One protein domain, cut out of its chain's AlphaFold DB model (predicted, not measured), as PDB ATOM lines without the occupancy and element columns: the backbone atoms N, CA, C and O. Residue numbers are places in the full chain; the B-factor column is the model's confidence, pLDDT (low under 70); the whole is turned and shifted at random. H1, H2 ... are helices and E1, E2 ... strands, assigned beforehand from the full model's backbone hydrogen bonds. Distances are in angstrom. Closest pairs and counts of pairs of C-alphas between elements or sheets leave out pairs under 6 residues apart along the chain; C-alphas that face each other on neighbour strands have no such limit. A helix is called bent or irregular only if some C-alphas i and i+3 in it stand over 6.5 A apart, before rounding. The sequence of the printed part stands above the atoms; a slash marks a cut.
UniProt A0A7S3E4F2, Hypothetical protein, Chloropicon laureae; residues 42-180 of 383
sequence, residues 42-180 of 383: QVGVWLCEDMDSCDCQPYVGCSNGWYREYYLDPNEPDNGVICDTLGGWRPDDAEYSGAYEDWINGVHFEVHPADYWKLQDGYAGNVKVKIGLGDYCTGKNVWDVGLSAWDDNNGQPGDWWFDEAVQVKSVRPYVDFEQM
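What this domain is: This is residues 42 to 180 of the 383 residues of the protein "Hypothetical protein" of Chloropicon laureae (UniProt A0A7S3E4F2). A lopsided two-sheet sandwich, two sheets face to face, makes the body: the twisted sheet E2-E1-E3-E5 has the small sheet E4-E6 over part of one face. Short helices H1, H2 and H3 lie round the margins, and long loops join the strands, one of them reaching far out around Ala 94. The printed part has 139 residues, with elements in the order E1 H1 E2 E3 H2 E4 E5 E6 H3; both sheets are antiparallel. The class is mixed, helices and strands, with 61 residues in named elements, under half. The whole is compact, with a radius of gyration of the C-alphas of 14.7 A and spans of 47 by 33 by 22 A.

Where its parts are: Find C-alpha 42 at (-42.715, 51.189, 2.776); from there E1 runs 20.0 A to residue 48. H1 is residues 51 to 54, and E2 is residues 66 to 72, 19.6 A long. E3, residues 103 to 111, spans 24.2 A and bends by 55 degrees at residue 106. H2, residues 113 to 118, is irregular, C-alphas 114 and 117 being 7.3 A apart. E4 is residues 127 to 132. E5, residues 156 to 167, spans 25.5 A and bends by 96 degrees at Glu 164, C-alpha (-29.783, 31.505, -14.338). E6 is residues 170 to 175, and H3, residues 177 to 180, ends at C-alpha (-55.705, 40.211, 0.520).

How they stand to each other: Begin with the larger sheet, whose edge strands are E2 and E5. Between E2 and E1 look at N 45 and O 68, 2.9 A; between E1 and E3 at N 46 and O 108, 2.9 A; between E3 and E5 at N 160 and O 107, 2.8 A, each within hydrogen-bond range. E4 and E6 pair through N 130 and O 172, 2.9 A. Where the two sheets face each other, the parts are 8.7 A centre to centre. H1 is on the larger sheet at a height of 8.1 A, only just over none of its strands: 2 of its C-alphas fall on E1 and 2 on E3. H2 only grazes that sheet with residues 113 to 116; H3 is not on it. In H2, 0 of 2 O i to N i+4 pairs and 2 of 3 O i to N i+3 pairs are within range; H1 and H3 are too short for an i+4 pair.

The domain as a whole: The C-alphas of Ala 94 and Asp 121, the two farthest apart, are 47.4 A apart. The printed part has no cut. The links H1 to E2, E2 to E3 and E4 to E5 are long. Mean pLDDT of the printed part is 70.5; among the residues under 70 are 75 to 101 and 132 to 146.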
ATOM      1  N   GLN A  42     -44.052  51.078   3.351       86.50
ATOM      2  CA  GLN A  42     -42.715  51.189   2.776       86.50
ATOM      3  C   GLN A  42     -42.209  49.802   2.399       86.50
ATOM      4  O   GLN A  42     -42.307  48.854   3.179       86.50
ATOM      5  N   VAL A  43     -41.626  49.689   1.213       87.19
ATOM      6  CA  VAL A  43     -41.132  48.424   0.676       87.19
ATOM      7  C   VAL A  43     -39.768  48.630   0.039       87.19
ATOM      8  O   VAL A  43     -39.550  49.617  -0.662       87.19
ATOM      9  N   GLY A  44     -38.840  47.714   0.294       88.19
ATOM     10  CA  GLY A  44     -37.493  47.729  -0.263       88.19
ATOM     11  C   GLY A  44     -37.308  46.586  -1.252       88.19
ATOM     12  O   GLY A  44     -37.678  45.451  -0.959       88.19
ATOM     13  N   VAL A  45     -36.732  46.887  -2.417       87.25
ATOM     14  CA  VAL A  45     -36.289  45.888  -3.399       87.25
ATOM     15  C   VAL A  45     -34.781  45.993  -3.546       87.25
ATOM     16  O   VAL A  45     -34.264  47.068  -3.862       87.25
ATOM     17  N   TRP A  46     -34.091  44.868  -3.387       89.62
ATOM     18  CA  TRP A  46     -32.671  44.735  -3.678       89.62
ATOM     19  C   TRP A  46     -32.460  43.713  -4.789       89.62
ATOM     20  O   TRP A  46     -32.974  42.597  -4.720       89.62
ATOM     21  N   LEU A  47     -31.693  44.094  -5.808       86.25
ATOM     22  CA  LEU A  47     -31.305  43.221  -6.911       86.25
ATOM     23  C   LEU A  47     -29.824  42.868  -6.790       86.25
ATOM     24  O   LEU A  47     -28.968  43.747  -6.648       86.25
ATOM     25  N   CYS A  48     -29.537  41.574  -6.862       84.81
ATOM     26  CA  CYS A  48     -28.265  40.995  -6.461       84.81
ATOM     27  C   CYS A  48     -27.662  40.139  -7.572       84.81
ATOM     28  O   CYS A  48     -28.280  39.175  -8.021       84.81
ATOM     29  N   GLU A  49     -26.419  40.426  -7.968       81.81
ATOM     30  CA  GLU A  49     -25.636  39.548  -8.859       81.81
ATOM     31  C   GLU A  49     -25.488  38.134  -8.283       81.81
ATOM     32  O   GLU A  49     -25.463  37.156  -9.023       81.81
ATOM     33  N   ASP A  50     -25.434  38.027  -6.958       74.44
ATOM     34  CA  ASP A  50     -25.438  36.780  -6.202       74.44
ATOM     35  C   ASP A  50     -26.012  37.065  -4.805       74.44
ATOM     36  O   ASP A  50     -25.522  37.958  -4.107       74.44
ATOM     37  N   MET A  51     -27.051  36.337  -4.386       70.25
ATOM     38  CA  MET A  51     -27.659  36.505  -3.055       70.25
ATOM     39  C   MET A  51     -26.665  36.236  -1.925       70.25
ATOM     40  O   MET A  51     -26.683  36.948  -0.923       70.25
ATOM     41  N   ASP A  52     -25.750  35.277  -2.105       68.88
ATOM     42  CA  ASP A  52     -24.714  34.984  -1.107       68.88
ATOM     43  C   ASP A  52     -23.735  36.166  -0.962       68.88
ATOM     44  O   ASP A  52     -23.097  36.338   0.079       68.88
ATOM     45  N   SER A  53     -23.627  37.012  -1.995       63.28
ATOM     46  CA  SER A  53     -22.781  38.213  -2.009       63.28
ATOM     47  C   SER A  53     -23.482  39.484  -1.509       63.28
ATOM     48  O   SER A  53     -22.811  40.461  -1.154       63.28
ATOM     49  N   CYS A  54     -24.817  39.475  -1.467       69.19
ATOM     50  CA  CYS A  54     -25.617  40.621  -1.046       69.19
ATOM     51  C   CYS A  54     -25.717  40.773   0.477       69.19
ATOM     52  O   CYS A  54     -25.935  41.890   0.949       69.19
ATOM     53  N   ASP A  55     -25.477  39.697   1.243       78.94
ATOM     54  CA  ASP A  55     -25.491  39.682   2.719       78.94
ATOM     55  C   ASP A  55     -26.723  40.418   3.278       78.94
ATOM     56  O   ASP A  55     -26.613  41.405   4.011       78.94
ATOM     57  N   CYS A  56     -27.907  39.990   2.830       81.81
ATOM     58  CA  CYS A  56     -29.180  40.584   3.222       81.81
ATOM     59  C   CYS A  56     -29.525  40.227   4.666       81.81
ATOM     60  O   CYS A  56     -29.422  39.074   5.091       81.81
ATOM     61  N   GLN A  57     -29.937  41.235   5.430       81.81
ATOM     62  CA  GLN A  57     -30.380  41.079   6.806       81.81
ATOM     63  C   GLN A  57     -31.826  41.561   6.935       81.81
ATOM     64  O   GLN A  57     -32.112  42.692   6.533       81.81
ATOM     65  N   PRO A  58     -32.715  40.755   7.550       79.81
ATOM     66  CA  PRO A  58     -34.084  41.175   7.816       79.81
ATOM     67  C   PRO A  58     -34.114  42.531   8.512       79.81
ATOM     68  O   PRO A  58     -33.340  42.756   9.451       79.81
ATOM     69  N   TYR A  59     -35.008  43.411   8.068       76.56
ATOM     70  CA  TYR A  59     -35.246  44.742   8.631       76.56
ATOM     71  C   TYR A  59     -34.131  45.765   8.396       76.56
ATOM     72  O   TYR A  59     -34.266  46.925   8.784       76.56
ATOM     73  N   VAL A  60     -33.027  45.354   7.775       81.88
ATOM     74  CA  VAL A  60     -31.852  46.192   7.509       81.88
ATOM     75  C   VAL A  60     -31.604  46.320   6.005       81.88
ATOM     76  O   VAL A  60     -31.128  47.362   5.559       81.88
ATOM     77  N   GLY A  61     -31.961  45.297   5.224       82.06
ATOM     78  CA  GLY A  61     -31.705  45.226   3.791       82.06
ATOM     79  C   GLY A  61     -30.379  44.549   3.452       82.06
ATOM     80  O   GLY A  61     -29.754  43.897   4.291       82.06
ATOM     81  N   CYS A  62     -29.942  44.704   2.203       83.81
ATOM     82  CA  CYS A  62     -28.702  44.112   1.696       83.81
ATOM     83  C   CYS A  62     -27.536  45.104   1.704       83.81
ATOM     84  O   CYS A  62     -27.704  46.310   1.522       83.81
ATOM     85  N   SER A  63     -26.328  44.575   1.904       77.81
ATOM     86  CA  SER A  63     -25.091  45.363   1.967       77.81
ATOM     87  C   SER A  63     -24.535  45.751   0.593       77.81
ATOM     88  O   SER A  63     -23.795  46.729   0.487       77.81
ATOM     89  N   ASN A  64     -24.898  44.997  -0.448       74.12
ATOM     90  CA  ASN A  64     -24.517  45.203  -1.842       74.12
ATOM     91  C   ASN A  64     -25.743  44.999  -2.747       74.12
ATOM     92  O   ASN A  64     -26.759  44.474  -2.300       74.12
ATOM     93  N   GLY A  65     -25.632  45.396  -4.017       76.19
ATOM     94  CA  GLY A  65     -26.704  45.279  -5.011       76.19
ATOM     95  C   GLY A  65     -27.375  46.612  -5.341       76.19
ATOM     96  O   GLY A  65     -27.115  47.641  -4.713       76.19
ATOM     97  N   TRP A  66     -28.221  46.602  -6.370       82.12
ATOM     98  CA  TRP A  66     -29.093  47.739  -6.662       82.12
ATOM     99  C   TRP A  66     -30.215  47.781  -5.638       82.12
ATOM    100  O   TRP A  66     -30.764  46.739  -5.298       82.12
ATOM    101  N   TYR A  67     -30.565  48.971  -5.165       83.50
ATOM    102  CA  TYR A  67     -31.585  49.156  -4.143       83.50
ATOM    103  C   TYR A  67     -32.546  50.269  -4.523       83.50
ATOM    104  O   TYR A  67     -32.117  51.347  -4.953       83.50
ATOM    105  N   ARG A  68     -33.836  50.029  -4.288       79.81
ATOM    106  CA  ARG A  68     -34.852  51.071  -4.337       79.81
ATOM    107  C   ARG A  68     -35.971  50.846  -3.333       79.81
ATOM    108  O   ARG A  68     -36.355  49.714  -3.048       79.81
ATOM    109  N   GLU A  69     -36.489  51.963  -2.835       81.12
ATOM    110  CA  GLU A  69     -37.632  52.028  -1.931       81.12
ATOM    111  C   GLU A  69     -38.893  52.482  -2.652       81.12
ATOM    112  O   GLU A  69     -38.849  53.308  -3.570       81.12
ATOM    113  N   TYR A  70     -40.018  51.974  -2.163       78.25
ATOM    114  CA  TYR A  70     -41.347  52.184  -2.705       78.25
ATOM    115  C   TYR A  70     -42.357  52.391  -1.587       78.25
ATOM    116  O   TYR A  70     -42.175  51.881  -0.483       78.25
ATOM    117  N   TYR A  71     -43.427  53.115  -1.895       79.25
ATOM    118  CA  TYR A  71     -44.530  53.379  -0.978       79.25
ATOM    119  C   TYR A  71     -45.822  52.935  -1.655       79.25
ATOM    120  O   TYR A  71     -46.147  53.455  -2.718       79.25
ATOM    121  N   LEU A  72     -46.514  51.953  -1.076       72.25
ATOM    122  CA  LEU A  72     -47.715  51.344  -1.656       72.25
ATOM    123  C   LEU A  72     -48.920  51.551  -0.736       72.25
ATOM    124  O   LEU A  72     -48.811  51.280   0.454       72.25
ATOM    125  N   ASP A  73     -50.068  51.981  -1.254       76.62
ATOM    126  CA  ASP A  73     -51.337  51.993  -0.508       76.62
ATOM    127  C   ASP A  73     -51.975  50.592  -0.551       76.62
ATOM    128  O   ASP A  73     -52.314  50.103  -1.631       76.62
ATOM    129  N   PRO A  74     -52.146  49.919   0.600       71.44
ATOM    130  CA  PRO A  74     -52.771  48.603   0.669       71.44
ATOM    131  C   PRO A  74     -54.299  48.609   0.503       71.44
ATOM    132  O   PRO A  74     -54.903  47.536   0.426       71.44
ATOM    133  N   ASN A  75     -54.937  49.783   0.487       67.44
ATOM    134  CA  ASN A  75     -56.387  49.949   0.370       67.44
ATOM    135  C   ASN A  75     -56.832  50.407  -1.024       67.44
ATOM    136  O   ASN A  75     -58.035  50.472  -1.278       67.44
ATOM    137  N   GLU A  76     -55.892  50.728  -1.909       58.38
ATOM    138  CA  GLU A  76     -56.170  51.145  -3.279       58.38
ATOM    139  C   GLU A  76     -55.846  49.989  -4.237       58.38
ATOM    140  O   GLU A  76     -54.658  49.705  -4.432       58.38
ATOM    141  N   PRO A  77     -56.865  49.277  -4.779       47.84
ATOM    142  CA  PRO A  77     -56.636  48.244  -5.783       47.84
ATOM    143  C   PRO A  77     -55.812  48.850  -6.910       47.84
ATOM    144  O   PRO A  77     -56.161  49.907  -7.425       47.84
ATOM    145  N   ASP A  78     -54.686  48.207  -7.210       50.16
ATOM    146  CA  ASP A  78     -53.690  48.716  -8.145       50.16
ATOM    147  C   ASP A  78     -53.120  50.084  -7.764       50.16
ATOM    148  O   ASP A  78     -53.139  51.020  -8.562       50.16
ATOM    149  N   ASN A  79     -52.461  50.176  -6.603       40.62
ATOM    150  CA  ASN A  79     -51.409  51.179  -6.412       40.62
ATOM    151  C   ASN A  79     -50.220  50.897  -7.369       40.62
ATOM    152  O   ASN A  79     -49.135  50.454  -6.991       40.62
ATOM    153  N   GLY A  80     -50.506  51.066  -8.661       42.59
ATOM    154  CA  GLY A  80     -49.888  50.472  -9.835       42.59
ATOM    155  C   GLY A  80     -49.422  51.541 -10.811       42.59
ATOM    156  O   GLY A  80     -49.646  51.440 -12.011       42.59
ATOM    157  N   VAL A  81     -48.720  52.555 -10.305       48.31
ATOM    158  CA  VAL A  81     -47.886  53.438 -11.146       48.31
ATOM    159  C   VAL A  81     -46.445  53.482 -10.639       48.31
ATOM    160  O   VAL A  81     -45.664  54.359 -11.000       48.31
ATOM    161  N   ILE A  82     -46.038  52.521  -9.806       56.28
ATOM    162  CA  ILE A  82     -44.622  52.325  -9.529       56.28
ATOM    163  C   ILE A  82     -44.112  51.224 -10.445       56.28
ATOM    164  O   ILE A  82     -44.170  50.032 -10.150       56.28
ATOM    165  N   CYS A  83     -43.579  51.657 -11.577       64.31
ATOM    166  CA  CYS A  83     -42.767  50.801 -12.407       64.31
ATOM    167  C   CYS A  83     -41.464  51.498 -12.752       64.31
ATOM    168  O   CYS A  83     -41.446  52.556 -13.382       64.31
ATOM    169  N   ASP A  84     -40.368  50.865 -12.354       65.12
ATOM    170  CA  ASP A  84     -39.044  51.371 -12.644       65.12
ATOM    171  C   ASP A  84     -38.391  50.607 -13.765       65.12
ATOM    172  O   ASP A  84     -38.107  49.418 -13.659       65.12
ATOM    173  N   THR A  85     -38.124  51.343 -14.835       64.25
ATOM    174  CA  THR A  85     -37.353  50.879 -15.977       64.25
ATOM    175  C   THR A  85     -35.865  50.926 -15.636       64.25
ATOM    176  O   THR A  85     -35.299  51.993 -15.400       64.25
ATOM    177  N   LEU A  86     -35.236  49.755 -15.608       63.88
ATOM    178  CA  LEU A  86     -33.827  49.570 -15.271       63.88
ATOM    179  C   LEU A  86     -32.940  49.431 -16.524       63.88
ATOM    180  O   LEU A  86     -31.783  49.839 -16.489       63.88
ATOM    181  N   GLY A  87     -33.491  48.968 -17.656       54.56
ATOM    182  CA  GLY A  87     -32.784  48.758 -18.937       54.56
ATOM    183  C   GLY A  87     -33.194  49.698 -20.091       54.56
ATOM    184  O   GLY A  87     -34.124  50.484 -19.954       54.56
ATOM    185  N   GLY A  88     -32.486  49.638 -21.233       47.34
ATOM    186  CA  GLY A  88     -32.749  50.454 -22.439       47.34
ATOM    187  C   GLY A  88     -33.861  49.917 -23.356       47.34
ATOM    188  O   GLY A  88     -33.863  48.734 -23.693       47.34
ATOM    189  N   TRP A  89     -34.773  50.806 -23.763       44.03
ATOM    190  CA  TRP A  89     -36.170  50.576 -24.173       44.03
ATOM    191  C   TRP A  89     -36.462  49.539 -25.284       44.03
ATOM    192  O   TRP A  89     -37.609  49.129 -25.397       44.03
ATOM    193  N   ARG A  90     -35.461  49.080 -26.057       43.66
ATOM    194  CA  ARG A  90     -35.536  48.012 -27.082       43.66
ATOM    195  C   ARG A  90     -34.139  47.458 -27.429       43.66
ATOM    196  O   ARG A  90     -33.151  48.172 -27.254       43.66
ATOM    197  N   PRO A  91     -34.025  46.240 -28.003       40.56
ATOM    198  CA  PRO A  91     -32.774  45.718 -28.581       40.56
ATOM    199  C   PRO A  91     -32.131  46.618 -29.658       40.56
ATOM    200  O   PRO A  91     -30.947  46.470 -29.962       40.56
ATOM    201  N   ASP A  92     -32.910  47.532 -30.238       41.19
ATOM    202  CA  ASP A  92     -32.574  48.378 -31.385       41.19
ATOM    203  C   ASP A  92     -32.286  49.849 -31.015       41.19
ATOM    204  O   ASP A  92     -31.776  50.598 -31.853       41.19
ATOM    205  N   ASP A  93     -32.496  50.252 -29.755       42.75
ATOM    206  CA  ASP A  93     -32.143  51.586 -29.249       42.75
ATOM    207  C   ASP A  93     -30.654  51.651 -28.875       42.75
ATOM    208  O   ASP A  93     -30.253  51.675 -27.712       42.75
ATOM    209  N   ALA A  94     -29.802  51.695 -29.900       38.88
ATOM    210  CA  ALA A  94     -28.339  51.689 -29.784       38.88
ATOM    211  C   ALA A  94     -27.725  52.895 -29.029       38.88
ATOM    212  O   ALA A  94     -26.503  52.958 -28.879       38.88
ATOM    213  N   GLU A  95     -28.539  53.851 -28.567       40.09
ATOM    214  CA  GLU A  95     -28.094  55.097 -27.926       40.09
ATOM    215  C   GLU A  95     -28.578  55.274 -26.470       40.09
ATOM    216  O   GLU A  95     -28.193  56.259 -25.837       40.09
ATOM    217  N   TYR A  96     -29.356  54.337 -25.901       40.28
ATOM    218  CA  TYR A  96     -29.873  54.447 -24.526       40.28
ATOM    219  C   TYR A  96     -29.306  53.359 -23.596       40.28
ATOM    220  O   TYR A  96     -29.747  52.212 -23.612       40.28
ATOM    221  N   SER A  97     -28.337  53.722 -22.751       46.56
ATOM    222  CA  SER A  97     -27.880  52.883 -21.632       46.56
ATOM    223  C   SER A  97     -28.873  53.022 -20.476       46.56
ATOM    224  O   SER A  97     -29.054  54.128 -19.959       46.56
ATOM    225  N   GLY A  98     -29.541  51.935 -20.094       49.19
ATOM    226  CA  GLY A  98     -30.454  51.920 -18.946       49.19
ATOM    227  C   GLY A  98     -29.763  52.303 -17.628       49.19
ATOM    228  O   GLY A  98     -28.539  52.395 -17.549       49.19
ATOM    229  N   ALA A  99     -30.547  52.530 -16.573       50.94
ATOM    230  CA  ALA A  99     -30.031  52.892 -15.249       50.94
ATOM    231  C   ALA A  99     -29.286  51.742 -14.533       50.94
ATOM    232  O   ALA A  99     -28.576  51.996 -13.559       50.94
ATOM    233  N   TYR A 100     -29.448  50.497 -14.992       63.19
ATOM    234  CA  TYR A 100     -28.840  49.298 -14.425       63.19
ATOM    235  C   TYR A 100     -28.683  48.218 -15.512       63.19
ATOM    236  O   TYR A 100     -29.659  47.798 -16.131       63.19
ATOM    237  N   GLU A 101     -27.449  47.790 -15.791       62.59
ATOM    238  CA  GLU A 101     -27.139  46.878 -16.910       62.59
ATOM    239  C   GLU A 101     -26.709  45.473 -16.462       62.59
ATOM    240  O   GLU A 101     -26.539  44.587 -17.309       62.59
ATOM    241  N   ASP A 102     -26.562  45.269 -15.152       71.75
ATOM    242  CA  ASP A 102     -25.986  44.059 -14.576       71.75
ATOM    243  C   ASP A 102     -26.938  42.857 -14.666       71.75
ATOM    244  O   ASP A 102     -28.166  42.974 -14.739       71.75
ATOM    245  N   TRP A 103     -26.338  41.669 -14.681       77.69
ATOM    246  CA  TRP A 103     -27.051  40.399 -14.649       77.69
ATOM    247  C   TRP A 103     -27.194  39.950 -13.198       77.69
ATOM    248  O   TRP A 103     -26.193  39.825 -12.495       77.69
ATOM    249  N   ILE A 104     -28.419  39.679 -12.760       80.00
ATOM    250  CA  ILE A 104     -28.718  39.343 -11.367       80.00
ATOM    251  C   ILE A 104     -29.092  37.871 -11.210       80.00
ATOM    252  O   ILE A 104     -29.736  37.300 -12.085       80.00
ATOM    253  N   ASN A 105     -28.731  37.268 -10.079       84.19
ATOM    254  CA  ASN A 105     -29.154  35.916  -9.683       84.19
ATOM    255  C   ASN A 105     -30.087  35.926  -8.462       84.19
ATOM    256  O   ASN A 105     -30.463  34.863  -7.966       84.19
ATOM    257  N   GLY A 106     -30.425  37.108  -7.943       86.19
ATOM    258  CA  GLY A 106     -31.082  37.249  -6.655       86.19
ATOM    259  C   GLY A 106     -31.954  38.482  -6.517       86.19
ATOM    260  O   GLY A 106     -31.588  39.555  -7.002       86.19
ATOM    261  N   VAL A 107     -33.064  38.333  -5.797       86.19
ATOM    262  CA  VAL A 107     -33.917  39.433  -5.343       86.19
ATOM    263  C   VAL A 107     -34.211  39.263  -3.863       86.19
ATOM    264  O   VAL A 107     -34.754  38.239  -3.458       86.19
ATOM    265  N   HIS A 108     -33.905  40.293  -3.081       89.00
ATOM    266  CA  HIS A 108     -34.440  40.446  -1.733       89.00
ATOM    267  C   HIS A 108     -35.560  41.482  -1.772       89.00
ATOM    268  O   HIS A 108     -35.408  42.555  -2.366       89.00
ATOM    269  N   PHE A 109     -36.695  41.154  -1.172       88.88
ATOM    270  CA  PHE A 109     -37.877  42.000  -1.169       88.88
ATOM    271  C   PHE A 109     -38.552  41.958   0.195       88.88
ATOM    272  O   PHE A 109     -38.895  40.888   0.700       88.88
ATOM    273  N   GLU A 110     -38.744  43.130   0.794       90.19
ATOM    274  CA  GLU A 110     -39.212  43.237   2.172       90.19
ATOM    275  C   GLU A 110     -40.145  44.438   2.354       90.19
ATOM    276  O   GLU A 110     -39.870  45.535   1.866       90.19
ATOM    277  N   VAL A 111     -41.237  44.237   3.098       90.62
ATOM    278  CA  VAL A 111     -42.078  45.320   3.629       90.62
ATOM    279  C   VAL A 111     -41.486  45.783   4.954       90.62
ATOM    280  O   VAL A 111     -41.096  44.963   5.784       90.62
ATOM    281  N   HIS A 112     -41.457  47.088   5.202       91.06
ATOM    282  CA  HIS A 112     -40.976  47.603   6.473       91.06
ATOM    283  C   HIS A 112     -41.838  47.062   7.641       91.06
ATOM    284  O   HIS A 112     -43.066  47.173   7.606       91.06
ATOM    285  N   PRO A 113     -41.253  46.519   8.724       89.31
ATOM    286  CA  PRO A 113     -42.012  45.830   9.783       89.31
ATOM    287  C   PRO A 113     -42.999  46.722  10.516       89.31
ATOM    288  O   PRO A 113     -44.065  46.274  10.943       89.31
ATOM    289  N   ALA A 114     -42.638  48.000  10.659       88.38
ATOM    290  CA  ALA A 114     -43.498  49.004  11.268       88.38
ATOM    291  C   ALA A 114     -44.803  49.222  10.485       88.38
ATOM    292  O   ALA A 114     -45.729  49.796  11.044       88.38
ATOM    293  N   ASP A 115     -44.900  48.735   9.244       89.88
ATOM    294  CA  ASP A 115     -46.072  48.873   8.384       89.88
ATOM    295  C   ASP A 115     -46.919  47.601   8.286       89.88
ATOM    296  O   ASP A 115     -47.993  47.639   7.694       89.88
ATOM    297  N   TYR A 116     -46.511  46.484   8.905       89.00
ATOM    298  CA  TYR A 116     -47.251  45.217   8.798       89.00
ATOM    299  C   TYR A 116     -48.711  45.376   9.219       89.00
ATOM    300  O   TYR A 116     -49.604  44.863   8.559       89.00
ATOM    301  N   TRP A 117     -48.975  46.148  10.276       83.94
ATOM    302  CA  TRP A 117     -50.329  46.383  10.787       83.94
ATOM    303  C   TRP A 117     -51.269  47.085   9.794       83.94
ATOM    304  O   TRP A 117     -52.480  47.041   9.998       83.94
ATOM    305  N   LYS A 118     -50.732  47.730   8.749       84.50
ATOM    306  CA  LYS A 118     -51.511  48.367   7.678       84.50
ATOM    307  C   LYS A 118     -52.043  47.342   6.668       84.50
ATOM    308  O   LYS A 118     -52.917  47.662   5.872       84.50
ATOM    309  N   LEU A 119     -51.546  46.104   6.717       81.75
ATOM    310  CA  LEU A 119     -52.025  44.982   5.919       81.75
ATOM    311  C   LEU A 119     -53.136  44.240   6.685       81.75
ATOM    312  O   LEU A 119     -53.018  44.017   7.887       81.75
ATOM    313  N   GLN A 120     -54.195  43.822   5.985       66.50
ATOM    314  CA  GLN A 120     -55.432  43.204   6.492       66.50
ATOM    315  C   GLN A 120     -55.241  42.136   7.582       66.50
ATOM    316  O   GLN A 120     -56.035  42.099   8.518       66.50
ATOM    317  N   ASP A 121     -54.169  41.338   7.516       74.44
ATOM    318  CA  ASP A 121     -53.827  40.323   8.526       74.44
ATOM    319  C   ASP A 121     -52.413  40.481   9.112       74.44
ATOM    320  O   ASP A 121     -51.869  39.563   9.728       74.44
ATOM    321  N   GLY A 122     -51.765  41.631   8.915       80.88
ATOM    322  CA  GLY A 122     -50.363  41.796   9.302       80.88
ATOM    323  C   GLY A 122     -49.373  41.051   8.403       80.88
ATOM    324  O   GLY A 122     -48.195  40.952   8.745       80.88
ATOM    325  N   TYR A 123     -49.848  40.460   7.304       84.38
ATOM    326  CA  TYR A 123     -49.096  39.491   6.520       84.38
ATOM    327  C   TYR A 123     -48.425  40.138   5.306       84.38
ATOM    328  O   TYR A 123     -49.081  40.485   4.324       84.38
ATOM    329  N   ALA A 124     -47.097  40.262   5.372       85.62
ATOM    330  CA  ALA A 124     -46.281  40.881   4.330       85.62
ATOM    331  C   ALA A 124     -46.316  40.139   2.986       85.62
ATOM    332  O   ALA A 124     -46.063  40.761   1.963       85.62
ATOM    333  N   GLY A 125     -46.676  38.850   2.948       81.88
ATOM    334  CA  GLY A 125     -46.766  38.110   1.683       81.88
ATOM    335  C   GLY A 125     -47.921  38.538   0.771       81.88
ATOM    336  O   GLY A 125     -47.964  38.142  -0.392       81.88
ATOM    337  N   ASN A 126     -48.817  39.399   1.267       77.94
ATOM    338  CA  ASN A 126     -49.781  40.122   0.436       77.94
ATOM    339  C   ASN A 126     -49.122  41.234  -0.392       77.94
ATOM    340  O   ASN A 126     -49.787  41.847  -1.211       77.94
ATOM    341  N   VAL A 127     -47.841  41.533  -0.186       79.94
ATOM    342  CA  VAL A 127     -47.081  42.476  -1.008       79.94
ATOM    343  C   VAL A 127     -46.116  41.676  -1.868       79.94
ATOM    344  O   VAL A 127     -45.416  40.788  -1.378       79.94
ATOM    345  N   LYS A 128     -46.086  41.972  -3.164       82.31
ATOM    346  CA  LYS A 128     -45.334  41.216  -4.165       82.31
ATOM    347  C   LYS A 128     -44.557  42.154  -5.082       82.31
ATOM    348  O   LYS A 128     -44.845  43.343  -5.168       82.31
ATOM    349  N   VAL A 129     -43.563  41.622  -5.782       76.38
ATOM    350  CA  VAL A 129     -42.824  42.343  -6.821       76.38
ATOM    351  C   VAL A 129     -42.751  41.506  -8.090       76.38
ATOM    352  O   VAL A 129     -42.389  40.332  -8.050       76.38
ATOM    353  N   LYS A 130     -43.101  42.107  -9.230       75.75
ATOM    354  CA  LYS A 130     -42.827  41.525 -10.550       75.75
ATOM    355  C   LYS A 130     -41.476  42.034 -11.042       75.75
ATOM    356  O   LYS A 130     -41.207  43.238 -10.999       75.75
ATOM    357  N   ILE A 131     -40.650  41.112 -11.529       71.94
ATOM    358  CA  ILE A 131     -39.334  41.395 -12.104       71.94
ATOM    359  C   ILE A 131     -39.413  41.124 -13.606       71.94
ATOM    360  O   ILE A 131     -39.457  39.978 -14.047       71.94
ATOM    361  N   GLY A 132     -39.481  42.191 -14.400       67.19
ATOM    362  CA  GLY A 132     -39.642  42.100 -15.847       67.19
ATOM    363  C   GLY A 132     -38.316  41.826 -16.554       67.19
ATOM    364  O   GLY A 132     -37.348  42.569 -16.376       67.19
ATOM    365  N   LEU A 133     -38.288  40.777 -17.384       55.41
ATOM    366  CA  LEU A 133     -37.129  40.397 -18.212       55.41
ATOM    367  C   LEU A 133     -37.222  40.864 -19.676       55.41
ATOM    368  O   LEU A 133     -36.234  40.786 -20.404       55.41
ATOM    369  N   GLY A 134     -38.391  41.333 -20.116       49.41
ATOM    370  CA  GLY A 134     -38.615  41.922 -21.441       49.41
ATOM    371  C   GLY A 134     -39.233  43.316 -21.333       49.41
ATOM    372  O   GLY A 134     -39.081  43.962 -20.296       49.41
ATOM    373  N   ASP A 135     -39.905  43.779 -22.389       44.94
ATOM    374  CA  ASP A 135     -40.254  45.193 -22.590       44.94
ATOM    375  C   ASP A 135     -41.083  45.795 -21.444       44.94
ATOM    376  O   ASP A 135     -42.298  45.646 -21.378       44.94
ATOM    377  N   TYR A 136     -40.354  46.500 -20.575       53.75
ATOM    378  CA  TYR A 136     -40.726  47.671 -19.784       53.75
ATOM    379  C   TYR A 136     -42.065  47.620 -19.050       53.75
ATOM    380  O   TYR A 136     -42.685  46.584 -18.850       53.75
ATOM    381  N   CYS A 137     -42.475  48.755 -18.504       53.06
ATOM    382  CA  CYS A 137     -43.694  48.934 -17.722       53.06
ATOM    383  C   CYS A 137     -44.984  48.752 -18.538       53.06
ATOM    384  O   CYS A 137     -46.007  49.320 -18.181       53.06
ATOM    385  N   THR A 138     -44.920  48.027 -19.653       43.94
ATOM    386  CA  THR A 138     -45.870  48.023 -20.763       43.94
ATOM    387  C   THR A 138     -45.986  46.618 -21.360       43.94
ATOM    388  O   THR A 138     -46.027  46.479 -22.576       43.94
ATOM    389  N   GLY A 139     -46.009  45.558 -20.542       41.81
ATOM    390  CA  GLY A 139     -46.150  44.185 -21.049       41.81
ATOM    391  C   GLY A 139     -46.129  43.082 -19.992       41.81
ATOM    392  O   GLY A 139     -45.713  43.298 -18.842       41.81
ATOM    393  N   LYS A 140     -46.578  41.897 -20.418       37.38
ATOM    394  CA  LYS A 140     -46.510  40.624 -19.698       37.38
ATOM    395  C   LYS A 140     -45.311  39.838 -20.212       37.38
ATOM    396  O   LYS A 140     -45.298  39.366 -21.345       37.38
ATOM    397  N   ASN A 141     -44.299  39.656 -19.371       41.47
ATOM    398  CA  ASN A 141     -43.126  38.865 -19.735       41.47
ATOM    399  C   ASN A 141     -43.194  37.441 -19.183       41.47
ATOM    400  O   ASN A 141     -43.851  37.156 -18.186       41.47
ATOM    401  N   VAL A 142     -42.424  36.549 -19.813       36.41
ATOM    402  CA  VAL A 142     -42.303  35.104 -19.517       36.41
ATOM    403  C   VAL A 142     -41.901  34.804 -18.054       36.41
ATOM    404  O   VAL A 142     -42.010  33.664 -17.614       36.41
ATOM    405  N   TRP A 143     -41.487  35.820 -17.289       44.28
ATOM    406  CA  TRP A 143     -41.069  35.735 -15.884       44.28
ATOM    407  C   TRP A 143     -41.811  36.709 -14.947       44.28
ATOM    408  O   TRP A 143     -41.289  37.071 -13.898       44.28
ATOM    409  N   ASP A 144     -43.053  37.085 -15.269       51.19
ATOM    410  CA  ASP A 144     -43.944  37.816 -14.348       51.19
ATOM    411  C   ASP A 144     -44.493  36.933 -13.210       51.19
ATOM    412  O   ASP A 144     -45.690  36.899 -12.927       51.19
ATOM    413  N   VAL A 145     -43.613  36.194 -12.531       58.66
ATOM    414  CA  VAL A 145     -43.959  35.545 -11.266       58.66
ATOM    415  C   VAL A 145     -43.863  36.607 -10.175       58.66
ATOM    416  O   VAL A 145     -42.795  37.172  -9.950       58.66
ATOM    417  N   GLY A 146     -44.984  36.902  -9.515       68.62
ATOM    418  CA  GLY A 146     -45.006  37.795  -8.359       68.62
ATOM    419  C   GLY A 146     -44.203  37.194  -7.209       68.62
ATOM    420  O   GLY A 146     -44.632  36.217  -6.595       68.62
ATOM    421  N   LEU A 147     -43.036  37.770  -6.931       80.31
ATOM    422  CA  LEU A 147     -42.174  37.380  -5.823       80.31
ATOM    423  C   LEU A 147     -42.706  38.016  -4.539       80.31
ATOM    424  O   LEU A 147     -42.816  39.236  -4.447       80.31
ATOM    425  N   SER A 148     -43.072  37.195  -3.560       84.81
ATOM    426  CA  SER A 148     -43.664  37.661  -2.300       84.81
ATOM    427  C   SER A 148     -42.636  38.367  -1.414       84.81
ATOM    428  O   SER A 148     -41.478  37.959  -1.359       84.81
ATOM    429  N   ALA A 149     -43.043  39.399  -0.671       86.44
ATOM    430  CA  ALA A 149     -42.191  40.032   0.345       86.44
ATOM    431  C   ALA A 149     -41.957  39.132   1.570       86.44
ATOM    432  O   ALA A 149     -41.226  39.492   2.493       86.44
ATOM    433  N   TRP A 150     -42.600  37.963   1.596       87.50
ATOM    434  CA  TRP A 150     -42.483  36.968   2.648       87.50
ATOM    435  C   TRP A 150     -42.352  35.560   2.059       87.50
ATOM    436  O   TRP A 150     -43.186  35.143   1.250       87.50
ATOM    437  N   ASP A 151     -41.331  34.816   2.482       83.00
ATOM    438  CA  ASP A 151     -41.171  33.398   2.151       83.00
ATOM    439  C   ASP A 151     -41.794  32.530   3.253       83.00
ATOM    440  O   ASP A 151     -41.220  32.324   4.329       83.00
ATOM    441  N   ASP A 152     -42.974  31.974   2.972       78.75
ATOM    442  CA  ASP A 152     -43.698  31.088   3.890       78.75
ATOM    443  C   ASP A 152     -42.939  29.805   4.237       78.75
ATOM    444  O   ASP A 152     -43.176  29.217   5.296       78.75
ATOM    445  N   ASN A 153     -42.030  29.348   3.370       78.75
ATOM    446  CA  ASN A 153     -41.303  28.102   3.607       78.75
ATOM    447  C   ASN A 153     -40.281  28.255   4.733       78.75
ATOM    448  O   ASN A 153     -40.031  27.301   5.474       78.75
ATOM    449  N   ASN A 154     -39.716  29.455   4.866       78.19
ATOM    450  CA  ASN A 154     -38.627  29.741   5.792       78.19
ATOM    451  C   ASN A 154     -39.001  30.773   6.871       78.19
ATOM    452  O   ASN A 154     -38.245  30.945   7.826       78.19
ATOM    453  N   GLY A 155     -40.181  31.397   6.782       80.69
ATOM    454  CA  GLY A 155     -40.702  32.324   7.791       80.69
ATOM    455  C   GLY A 155     -39.867  33.596   7.920       80.69
ATOM    456  O   GLY A 155     -39.645  34.071   9.035       80.69
ATOM    457  N   GLN A 156     -39.376  34.101   6.793       83.88
ATOM    458  CA  GLN A 156     -38.470  35.243   6.701       83.88
ATOM    459  C   GLN A 156     -38.875  36.154   5.528       83.88
ATOM    460  O   GLN A 156     -39.703  35.739   4.707       83.88
ATOM    461  N   PRO A 157     -38.325  37.382   5.440       84.38
ATOM    462  CA  PRO A 157     -38.503  38.233   4.266       84.38
ATOM    463  C   PRO A 157     -38.155  37.514   2.956       84.38
ATOM    464  O   PRO A 157     -37.403  36.539   2.950       84.38
ATOM    465  N   GLY A 158     -38.742  37.977   1.855       83.56
ATOM    466  CA  GLY A 158     -38.661  37.311   0.560       83.56
ATOM    467  C   GLY A 158     -37.256  37.331  -0.034       83.56
ATOM    468  O   GLY A 158     -36.842  38.345  -0.590       83.56
ATOM    469  N   ASP A 159     -36.564  36.193   0.034       87.19
ATOM    470  CA  ASP A 159     -35.290  35.938  -0.639       87.19
ATOM    471  C   ASP A 159     -35.514  34.985  -1.816       87.19
ATOM    472  O   ASP A 159     -35.854  33.814  -1.633       87.19
ATOM    473  N   TRP A 160     -35.314  35.481  -3.035       85.31
ATOM    474  CA  TRP A 160     -35.624  34.751  -4.260       85.31
ATOM    475  C   TRP A 160     -34.375  34.581  -5.117       85.31
ATOM    476  O   TRP A 160     -33.713  35.555  -5.468       85.31
ATOM    477  N   TRP A 161     -34.072  33.333  -5.478       82.75
ATOM    478  CA  TRP A 161     -32.961  32.982  -6.362       82.75
ATOM    479  C   TRP A 161     -33.454  32.667  -7.769       82.75
ATOM    480  O   TRP A 161     -34.484  32.011  -7.943       82.75
ATOM    481  N   PHE A 162     -32.671  33.067  -8.766       74.75
ATOM    482  CA  PHE A 162     -32.852  32.631 -10.145       74.75
ATOM    483  C   PHE A 162     -31.861  31.514 -10.477       74.75
ATOM    484  O   PHE A 162     -30.689  31.579 -10.110       74.75
ATOM    485  N   ASP A 163     -32.334  30.487 -11.187       72.12
ATOM    486  CA  ASP A 163     -31.489  29.365 -11.628       72.12
ATOM    487  C   ASP A 163     -30.416  29.806 -12.642       72.12
ATOM    488  O   ASP A 163     -29.352  29.193 -12.746       72.12
ATOM    489  N   GLU A 164     -30.695  30.874 -13.391       73.06
ATOM    490  CA  GLU A 164     -29.783  31.505 -14.338       73.06
ATOM    491  C   GLU A 164     -29.770  33.014 -14.100       73.06
ATOM    492  O   GLU A 164     -30.788  33.594 -13.720       73.06
ATOM    493  N   ALA A 165     -28.629  33.654 -14.363       76.31
ATOM    494  CA  ALA A 165     -28.534  35.101 -14.255       76.31
ATOM    495  C   ALA A 165     -29.464  35.750 -15.276       76.31
ATOM    496  O   ALA A 165     -29.470  35.365 -16.449       76.31
ATOM    497  N   VAL A 166     -30.210  36.761 -14.846       71.50
ATOM    498  CA  VAL A 166     -31.181  37.470 -15.677       71.50
ATOM    499  C   VAL A 166     -30.862  38.954 -15.740       71.50
ATOM    500  O   VAL A 166     -30.430  39.557 -14.760       71.50
ATOM    501  N   GLN A 167     -31.087  39.565 -16.899       72.31
ATOM    502  CA  GLN A 167     -31.010  41.014 -17.023       72.31
ATOM    503  C   GLN A 167     -32.381  41.613 -16.710       72.31
ATOM    504  O   GLN A 167     -33.333  41.411 -17.465       72.31
ATOM    505  N   VAL A 168     -32.483  42.362 -15.613       72.38
ATOM    506  CA  VAL A 168     -33.745  43.005 -15.231       72.38
ATOM    507  C   VAL A 168     -33.970  44.261 -16.049       72.38
ATOM    508  O   VAL A 168     -33.106  45.132 -16.143       72.38
ATOM    509  N   LYS A 169     -35.161  44.361 -16.633       68.69
ATOM    510  CA  LYS A 169     -35.607  45.514 -17.417       68.69
ATOM    511  C   LYS A 169     -36.603  46.371 -16.658       68.69
ATOM    512  O   LYS A 169     -36.573  47.590 -16.833       68.69
ATOM    513  N   SER A 170     -37.418  45.774 -15.788       70.44
ATOM    514  CA  SER A 170     -38.353  46.514 -14.942       70.44
ATOM    515  C   SER A 170     -38.580  45.886 -13.565       70.44
ATOM    516  O   SER A 170     -38.484  44.671 -13.395       70.44
ATOM    517  N   VAL A 171     -38.899  46.730 -12.583       74.00
ATOM    518  CA  VAL A 171     -39.323  46.336 -11.230       74.00
ATOM    519  C   VAL A 171     -40.691  46.948 -10.948       74.00
ATOM    520  O   VAL A 171     -40.877  48.150 -11.141       74.00
ATOM    521  N   ARG A 172     -41.647  46.116 -10.518       74.50
ATOM    522  CA  ARG A 172     -43.049  46.501 -10.277       74.50
ATOM    523  C   ARG A 172     -43.542  45.932  -8.944       74.50
ATOM    524  O   ARG A 172     -44.045  44.805  -8.927       74.50
ATOM    525  N   PRO A 173     -43.338  46.637  -7.823       74.69
ATOM    526  CA  PRO A 173     -43.916  46.246  -6.547       74.69
ATOM    527  C   PRO A 173     -45.422  46.546  -6.551       74.69
ATOM    528  O   PRO A 173     -45.856  47.548  -7.110       74.69
ATOM    529  N   TYR A 174     -46.217  45.665  -5.956       72.69
ATOM    530  CA  TYR A 174     -47.670  45.780  -5.897       72.69
ATOM    531  C   TYR A 174     -48.217  45.081  -4.649       72.69
ATOM    532  O   TYR A 174     -47.554  44.234  -4.045       72.69
ATOM    533  N   VAL A 175     -49.440  45.434  -4.264       72.62
ATOM    534  CA  VAL A 175     -50.202  44.702  -3.249       72.62
ATOM    535  C   VAL A 175     -51.085  43.690  -3.974       72.62
ATOM    536  O   VAL A 175     -51.783  44.036  -4.920       72.62
ATOM    537  N   ASP A 176     -51.023  42.427  -3.574       69.50
ATOM    538  CA  ASP A 176     -51.848  41.352  -4.108       69.50
ATOM    539  C   ASP A 176     -53.258  41.431  -3.512       69.50
ATOM    540  O   ASP A 176     -53.550  40.897  -2.436       69.50
ATOM    541  N   PHE A 177     -54.134  42.138  -4.226       61.09
ATOM    542  CA  PHE A 177     -55.530  42.326  -3.842       61.09
ATOM    543  C   PHE A 177     -56.351  41.034  -3.905       61.09
ATOM    544  O   PHE A 177     -57.319  40.914  -3.154       61.09
ATOM    545  N   GLU A 178     -55.972  40.049  -4.726       59.16
ATOM    546  CA  GLU A 178     -56.649  38.749  -4.749       59.16
ATOM    547  C   GLU A 178     -56.434  38.029  -3.417       59.16
ATOM    548  O   GLU A 178     -57.387  37.612  -2.755       59.16
ATOM    549  N   GLN A 179     -55.175  37.941  -2.993       63.66
ATOM    550  CA  GLN A 179     -54.786  37.271  -1.762       63.66
ATOM    551  C   GLN A 179     -55.265  38.024  -0.516       63.66
ATOM    552  O   GLN A 179     -55.616  37.402   0.488       63.66
ATOM    553  N   MET A 180     -55.290  39.354  -0.582       63.31
ATOM    554  CA  MET A 180     -55.705  40.211   0.520       63.31
ATOM    555  C   MET A 180     -57.238  40.295   0.610       63.31
ATOM    556  O   MET A 180     -57.838  39.861   1.595       63.31
TER     557      MET A 180